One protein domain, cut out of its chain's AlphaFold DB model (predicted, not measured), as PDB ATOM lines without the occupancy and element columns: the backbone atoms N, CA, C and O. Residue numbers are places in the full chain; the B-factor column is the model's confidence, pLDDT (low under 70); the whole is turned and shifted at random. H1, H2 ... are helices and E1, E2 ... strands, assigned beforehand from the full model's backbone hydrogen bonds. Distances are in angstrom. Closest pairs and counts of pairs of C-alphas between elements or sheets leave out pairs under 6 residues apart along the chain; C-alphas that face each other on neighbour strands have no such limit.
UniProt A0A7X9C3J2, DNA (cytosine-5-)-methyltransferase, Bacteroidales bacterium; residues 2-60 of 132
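What this domain is: This is residues 2 to 60 of the 132 residues of the protein "DNA (cytosine-5-)-methyltransferase" of Bacteroidales bacterium (UniProt A0A7X9C3J2). With little regular structure, two small hairpins, E1-E2 and E3-E4, meet through E1 and E3, and one short helix, H1, packs mainly on E1 and E2. The 59 printed residues hold 22 in named elements, ordered H1, E1, E2, E3, E4, of mixed class with both sheets antiparallel. The whole is compact, radius of gyration of the C-alphas 10.5 A, spanning 30 by 22 by 18 A.

How they stand to each other: Look first at the hairpin E1, residues 19 to 21, and E2, residues 26 to 28: directions differ by 154 degrees, N 19 to O 28 2.9 A. In hairpin E3, residues 47 to 49, and E4, residues 56 to 58, it is 141 degrees, N 48 to O 57 3.2 A. The closest C-alphas of E1 and E3, Thr 19 and Leu 48, are 5.3 A apart. Those of E1 and H1, residues 3 to 12, are Ile 20 and Ala 5, 7.2 A. Every O i to N i+4 pair in H1 is within hydrogen-bond range.

Where its parts are: Find C-alpha 3 at (98.248, 181.850, 181.401); H1 runs 14.4 A. E4 ends at C-alpha 58, (109.931, 185.982, 187.436).

The domain as a whole: The printed part has no cut. The link E2 to E3 is long. Residues 2 and 39 to 55 have pLDDT under 70.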
ATOM      1  N   GLY A   2     103.118 182.089 181.881       65.25
ATOM      2  CA  GLY A   2     102.026 181.107 181.838       65.25
ATOM      3  C   GLY A   2     100.658 181.735 182.112       65.25
ATOM      4  O   GLY A   2     100.524 182.465 183.088       65.25
ATOM      5  N   ARG A   3      99.656 181.409 181.284       71.69
ATOM      6  CA  ARG A   3      98.248 181.850 181.401       71.69
ATOM      7  C   ARG A   3      97.713 181.725 182.837       71.69
ATOM      8  O   ARG A   3      97.191 182.681 183.389       71.69
ATOM      9  N   GLN A   4      98.059 180.618 183.495       74.75
ATOM     10  CA  GLN A   4      97.731 180.313 184.893       74.75
ATOM     11  C   GLN A   4      98.158 181.388 185.908       74.75
ATOM     12  O   GLN A   4      97.461 181.602 186.896       74.75
ATOM     13  N   ALA A   5      99.295 182.060 185.700       73.25
ATOM     14  CA  ALA A   5      99.771 183.098 186.616       73.25
ATOM     15  C   ALA A   5      98.915 184.365 186.527       73.25
ATOM     16  O   ALA A   5      98.580 184.957 187.547       73.25
ATOM     17  N   VAL A   6      98.533 184.737 185.304       76.94
ATOM     18  CA  VAL A   6      97.642 185.871 185.034       76.94
ATOM     19  C   VAL A   6      96.236 185.563 185.550       76.94
ATOM     20  O   VAL A   6      95.628 186.398 186.211       76.94
ATOM     21  N   ASP A   7      95.755 184.337 185.339       80.31
ATOM     22  CA  ASP A   7      94.454 183.895 185.850       80.31
ATOM     23  C   ASP A   7      94.407 183.932 187.388       80.31
ATOM     24  O   ASP A   7      93.427 184.382 187.977       80.31
ATOM     25  N   THR A   8      95.487 183.496 188.049       78.19
ATOM     26  CA  THR A   8      95.608 183.539 189.517       78.19
ATOM     27  C   THR A   8      95.640 184.978 190.026       78.19
ATOM     28  O   THR A   8      94.946 185.310 190.983       78.19
ATOM     29  N   TYR A   9      96.392 185.848 189.351       78.12
ATOM     30  CA  TYR A   9      96.460 187.269 189.671       78.12
ATOM     31  C   TYR A   9      95.077 187.938 189.607       78.12
ATOM     32  O   TYR A   9      94.658 188.586 190.564       78.12
ATOM     33  N   ASN A  10      94.340 187.719 188.513       80.50
ATOM     34  CA  ASN A  10      93.008 188.297 188.314       80.50
ATOM     35  C   ASN A  10      91.981 187.787 189.330       80.50
ATOM     36  O   ASN A  10      91.039 188.503 189.641       80.50
ATOM     37  N   LYS A  11      92.145 186.558 189.832       82.62
ATOM     38  CA  LYS A  11      91.239 185.971 190.826       82.62
ATOM     39  C   LYS A  11      91.525 186.455 192.249       82.62
ATOM     40  O   LYS A  11      90.594 186.628 193.028       82.62
ATOM     41  N   CYS A  12      92.800 186.591 192.609       76.50
ATOM     42  CA  CYS A  12      93.215 186.801 193.996       76.50
ATOM     43  C   CYS A  12      93.555 188.257 194.336       76.50
ATOM     44  O   CYS A  12      93.680 188.560 195.516       76.50
ATOM     45  N   HIS A  13      93.702 189.138 193.338       78.31
ATOM     46  CA  HIS A  13      94.057 190.554 193.511       78.31
ATOM     47  C   HIS A  13      95.222 190.786 194.502       78.31
ATOM     48  O   HIS A  13      95.049 191.478 195.508       78.31
ATOM     49  N   PRO A  14      96.404 190.192 194.240       75.69
ATOM     50  CA  PRO A  14      97.551 190.280 195.138       75.69
ATOM     51  C   PRO A  14      98.078 191.714 195.249       75.69
ATOM     52  O   PRO A  14      98.046 192.491 194.288       75.69
ATOM     53  N   LYS A  15      98.599 192.048 196.427       76.12
ATOM     54  CA  LYS A  15      99.262 193.320 196.716       76.12
ATOM     55  C   LYS A  15     100.724 193.278 196.282       76.12
ATOM     56  O   LYS A  15     101.282 192.231 195.964       76.12
ATOM     57  N   TYR A  16     101.349 194.451 196.251       74.00
ATOM     58  CA  TYR A  16     102.787 194.562 196.028       74.00
ATOM     59  C   TYR A  16     103.557 193.772 197.096       74.00
ATOM     60  O   TYR A  16     103.279 193.931 198.280       74.00
ATOM     61  N   GLY A  17     104.517 192.950 196.665       70.62
ATOM     62  CA  GLY A  17     105.314 192.090 197.549       70.62
ATOM     63  C   GLY A  17     104.760 190.676 197.743       70.62
ATOM     64  O   GLY A  17     105.519 189.790 198.126       70.62
ATOM     65  N   ASP A  18     103.494 190.425 197.397       76.69
ATOM     66  CA  ASP A  18     102.911 189.089 197.511       76.69
ATOM     67  C   ASP A  18     103.547 188.112 196.513       76.69
ATOM     68  O   ASP A  18     103.786 188.437 195.347       76.69
ATOM     69  N   THR A  19     103.744 186.862 196.925       77.25
ATOM     70  CA  THR A  19     104.209 185.826 196.002       77.25
ATOM     71  C   THR A  19     103.034 185.074 195.396       77.25
ATOM     72  O   THR A  19     102.219 184.477 196.095       77.25
ATOM     73  N   ILE A  20     102.959 185.038 194.066       76.38
ATOM     74  CA  ILE A  20     101.923 184.282 193.359       76.38
ATOM     75  C   ILE A  20     102.437 182.875 193.090       76.38
ATOM     76  O   ILE A  20     103.493 182.700 192.475       76.38
ATOM     77  N   ASN A  21     101.647 181.877 193.481       76.31
ATOM     78  CA  ASN A  21     101.858 180.477 193.148       76.31
ATOM     79  C   ASN A  21     100.860 180.043 192.055       76.31
ATOM     80  O   ASN A  21      99.714 179.695 192.356       76.31
ATOM     81  N   PRO A  22     101.275 180.012 190.772       70.56
ATOM     82  CA  PRO A  22     100.368 179.730 189.660       70.56
ATOM     83  C   PRO A  22      99.853 178.292 189.629       70.56
ATOM     84  O   PRO A  22      98.810 178.032 189.036       70.56
ATOM     85  N   PHE A  23     100.596 177.350 190.217       71.50
ATOM     86  CA  PHE A  23     100.225 175.937 190.210       71.50
ATOM     87  C   PHE A  23      99.067 175.668 191.163       71.50
ATOM     88  O   PHE A  23      98.075 175.055 190.774       71.50
ATOM     89  N   ASN A  24      99.178 176.184 192.386       72.69
ATOM     90  CA  ASN A  24      98.147 176.018 193.407       72.69
ATOM     91  C   ASN A  24      97.046 177.082 193.298       72.69
ATOM     92  O   ASN A  24      96.034 176.982 193.985       72.69
ATOM     93  N   LYS A  25      97.220 178.081 192.419       74.94
ATOM     94  CA  LYS A  25      96.333 179.246 192.270       74.94
ATOM     95  C   LYS A  25      96.140 179.994 193.593       74.94
ATOM     96  O   LYS A  25      95.039 180.450 193.899       74.94
ATOM     97  N   THR A  26      97.211 180.083 194.376       75.81
ATOM     98  CA  THR A  26      97.242 180.761 195.672       75.81
ATOM     99  C   THR A  26      98.199 181.945 195.637       75.81
ATOM    100  O   THR A  26      99.075 182.041 194.771       75.81
ATOM    101  N   VAL A  27      98.020 182.846 196.597       77.19
ATOM    102  CA  VAL A  27      98.892 183.990 196.850       77.19
ATOM    103  C   VAL A  27      99.403 183.870 198.277       77.19
ATOM    104  O   VAL A  27      98.630 183.547 199.178       77.19
ATOM    105  N   ASP A  28     100.697 184.092 198.460       77.44
ATOM    106  CA  ASP A  28     101.353 184.112 199.757       77.44
ATOM    107  C   ASP A  28     101.674 185.569 200.145       77.44
ATOM    108  O   ASP A  28     102.459 186.211 199.439       77.44
ATOM    109  N   PRO A  29     101.065 186.101 201.223       76.81
ATOM    110  CA  PRO A  29     101.282 187.466 201.690       76.81
ATOM    111  C   PRO A  29     102.469 187.589 202.657       76.81
ATOM    112  O   PRO A  29     102.611 188.611 203.319       76.81
ATOM    113  N   SER A  30     103.294 186.550 202.814       70.25
ATOM    114  CA  SER A  30     104.345 186.512 203.837       70.25
ATOM    115  C   SER A  30     105.503 187.493 203.616       70.25
ATOM    116  O   SER A  30     106.405 187.510 204.443       70.25
ATOM    117  N   GLU A  31     105.515 188.283 202.534       73.94
ATOM    118  CA  GLU A  31     106.621 189.164 202.088       73.94
ATOM    119  C   GLU A  31     107.970 188.447 201.856       73.94
ATOM    120  O   GLU A  31     108.903 189.012 201.280       73.94
ATOM    121  N   PHE A  32     108.082 187.182 202.258       78.38
ATOM    122  CA  PHE A  32     109.254 186.347 202.094       78.38
ATOM    123  C   PHE A  32     109.222 185.624 200.753       78.38
ATOM    124  O   PHE A  32     108.177 185.260 200.210       78.38
ATOM    125  N   SER A  33     110.415 185.377 200.217       77.81
ATOM    126  CA  SER A  33     110.544 184.537 199.034       77.81
ATOM    127  C   SER A  33     110.355 183.066 199.421       77.81
ATOM    128  O   SER A  33     110.960 182.619 200.401       77.81
ATOM    129  N   PRO A  34     109.567 182.282 198.666       79.75
ATOM    130  CA  PRO A  34     109.498 180.843 198.871       79.75
ATOM    131  C   PRO A  34     110.814 180.171 198.462       79.75
ATOM    132  O   PRO A  34     111.649 180.748 197.763       79.75
ATOM    133  N   THR A  35     110.974 178.900 198.830       82.75
ATOM    134  CA  THR A  35     112.161 178.115 198.479       82.75
ATOM    135  C   THR A  35     112.417 178.110 196.966       82.75
ATOM    136  O   THR A  35     111.581 177.668 196.166       82.75
ATOM    137  N   LEU A  36     113.611 178.561 196.572       82.38
ATOM    138  CA  LEU A  36     114.091 178.471 195.195       82.38
ATOM    139  C   LEU A  36     114.303 176.994 194.839       82.38
ATOM    140  O   LEU A  36     114.957 176.263 195.572       82.38
ATOM    141  N   THR A  37     113.729 176.535 193.725       77.06
ATOM    142  CA  THR A  37     113.749 175.111 193.347       77.06
ATOM    143  C   THR A  37     114.247 174.905 191.923       77.06
ATOM    144  O   THR A  37     113.915 175.655 191.005       77.06
ATOM    145  N   THR A  38     115.013 173.833 191.718       71.81
ATOM    146  CA  THR A  38     115.600 173.438 190.429       71.81
ATOM    147  C   THR A  38     114.704 172.468 189.664       71.81
ATOM    148  O   THR A  38     115.091 171.357 189.315       71.81
ATOM    149  N   ARG A  39     113.455 172.863 189.386       63.16
ATOM    150  CA  ARG A  39     112.541 171.990 188.631       63.16
ATOM    151  C   ARG A  39     112.783 172.083 187.112       63.16
ATOM    152  O   ARG A  39     112.888 173.197 186.592       63.16
ATOM    153  N   PRO A  40     112.807 170.946 186.381       47.91
ATOM    154  CA  PRO A  40     112.929 170.918 184.918       47.91
ATOM    155  C   PRO A  40     111.813 171.677 184.187       47.91
ATOM    156  O   PRO A  40     112.063 172.276 183.147       47.91
ATOM    157  N   GLU A  41     110.602 171.731 184.757       53.25
ATOM    158  CA  GLU A  41     109.429 172.422 184.182       53.25
ATOM    159  C   GLU A  41     109.445 173.956 184.333       53.25
ATOM    160  O   GLU A  41     108.430 174.645 184.170       53.25
ATOM    161  N   GLY A  42     110.626 174.503 184.617       47.44
ATOM    162  CA  GLY A  42     110.890 175.925 184.656       47.44
ATOM    163  C   GLY A  42     110.505 176.569 185.982       47.44
ATOM    164  O   GLY A  42     109.506 176.242 186.616       47.44
ATOM    165  N   PHE A  43     111.304 177.565 186.361       50.50
ATOM    166  CA  PHE A  43     111.012 178.546 187.400       50.50
ATOM    167  C   PHE A  43     109.559 179.040 187.290       50.50
ATOM    168  O   PHE A  43     109.265 179.908 186.462       50.50
ATOM    169  N   LYS A  44     108.630 178.491 188.077       51.78
ATOM    170  CA  LYS A  44     107.285 179.067 188.266       51.78
ATOM    171  C   LYS A  44     107.092 179.629 189.676       51.78
ATOM    172  O   LYS A  44     106.040 180.190 189.946       51.78
ATOM    173  N   THR A  45     108.090 179.501 190.547       50.84
ATOM    174  CA  THR A  45     107.897 179.631 191.997       50.84
ATOM    175  C   THR A  45     108.163 181.024 192.562       50.84
ATOM    176  O   THR A  45     108.055 181.205 193.761       50.84
ATOM    177  N   ALA A  46     108.454 182.029 191.740       54.94
ATOM    178  CA  ALA A  46     108.479 183.408 192.221       54.94
ATOM    179  C   ALA A  46     108.020 184.348 191.111       54.94
ATOM    180  O   ALA A  46     108.832 184.952 190.410       54.94
ATOM    181  N   ILE A  47     106.706 184.385 190.887       60.47
ATOM    182  CA  ILE A  47     106.083 185.466 190.131       60.47
ATOM    183  C   ILE A  47     105.665 186.509 191.155       60.47
ATOM    184  O   ILE A  47     104.750 186.270 191.939       60.47
ATOM    185  N   LEU A  48     106.363 187.638 191.146       62.19
ATOM    186  CA  LEU A  48     106.055 188.770 192.010       62.19
ATOM    187  C   LEU A  48     105.278 189.826 191.199       62.19
ATOM    188  O   LEU A  48     105.575 190.025 190.011       62.19
ATOM    189  N   PRO A  49     104.305 190.524 191.802       57.12
ATOM    190  CA  PRO A  49     103.819 191.815 191.344       57.12
ATOM    191  C   PRO A  49     104.815 192.893 191.801       57.12
ATOM    192  O   PRO A  49     104.908 193.228 192.978       57.12
ATOM    193  N   ILE A  50     105.614 193.414 190.866       55.50
ATOM    194  CA  ILE A  50     106.829 194.193 191.197       55.50
ATOM    195  C   ILE A  50     106.608 195.704 191.136       55.50
ATOM    196  O   ILE A  50     107.508 196.483 191.413       55.50
ATOM    197  N   THR A  51     105.417 196.166 190.769       52.59
ATOM    198  CA  THR A  51     105.148 197.606 190.653       52.59
ATOM    199  C   THR A  51     103.670 197.908 190.855       52.59
ATOM    200  O   THR A  51     102.820 197.052 190.606       52.59
ATOM    201  N   SER A  52     103.373 199.166 191.188       53.78
ATOM    202  CA  SER A  52     102.041 199.790 191.096       53.78
ATOM    203  C   SER A  52     101.360 199.600 189.732       53.78
ATOM    204  O   SER A  52     100.153 199.764 189.618       53.78
ATOM    205  N   ASN A  53     102.133 199.231 188.704       56.84
ATOM    206  CA  ASN A  53     101.687 199.020 187.330       56.84
ATOM    207  C   ASN A  53     101.434 197.532 187.011       56.84
ATOM    208  O   ASN A  53     101.407 197.149 185.843       56.84
ATOM    209  N   TYR A  54     101.291 196.681 188.034       59.50
ATOM    210  CA  TYR A  54     100.799 195.302 187.918       59.50
ATOM    211  C   TYR A  54     101.603 194.390 186.976       59.50
ATOM    212  O   TYR A  54     101.068 193.482 186.337       59.50
ATOM    213  N   ARG A  55     102.923 194.599 186.883       67.88
ATOM    214  CA  ARG A  55     103.784 193.759 186.043       67.88
ATOM    215  C   ARG A  55     104.203 192.489 186.782       67.88
ATOM    216  O   ARG A  55     105.070 192.521 187.653       67.88
ATOM    217  N   LEU A  56     103.623 191.368 186.364       73.44
ATOM    218  CA  LEU A  56     104.043 190.023 186.749       73.44
ATOM    219  C   LEU A  56     105.376 189.694 186.059       73.44
ATOM    220  O   LEU A  56     105.453 189.675 184.828       73.44
ATOM    221  N   ARG A  57     106.433 189.403 186.826       77.44
ATOM    222  CA  ARG A  57     107.675 188.812 186.287       77.44
ATOM    223  C   ARG A  57     108.246 187.747 187.213       77.44
ATOM    224  O   ARG A  57     107.927 187.706 188.395       77.44
ATOM    225  N   LYS A  58     109.094 186.888 186.648       77.81
ATOM    226  CA  LYS A  58     109.931 185.982 187.436       77.81
ATOM    227  C   LYS A  58     111.056 186.776 188.104       77.81
ATOM    228  O   LYS A  58     111.486 187.797 187.549       77.81
ATOM    229  N   LEU A  59     111.541 186.287 189.242       81.56
ATOM    230  CA  LEU A  59     112.845 186.696 189.765       81.56
ATOM    231  C   LEU A  59     113.928 186.444 188.715       81.56
ATOM    232  O   LEU A  59     113.881 185.428 188.025       81.56
ATOM    233  N   THR A  60     114.858 187.383 188.592       86.12
ATOM    234  CA  THR A  60     116.067 187.287 187.765       86.12
ATOM    235  C   THR A  60     117.114 186.402 188.447       86.12
ATOM    236  O   THR A  60     117.050 186.231 189.669       86.12
TER     237      THR A  60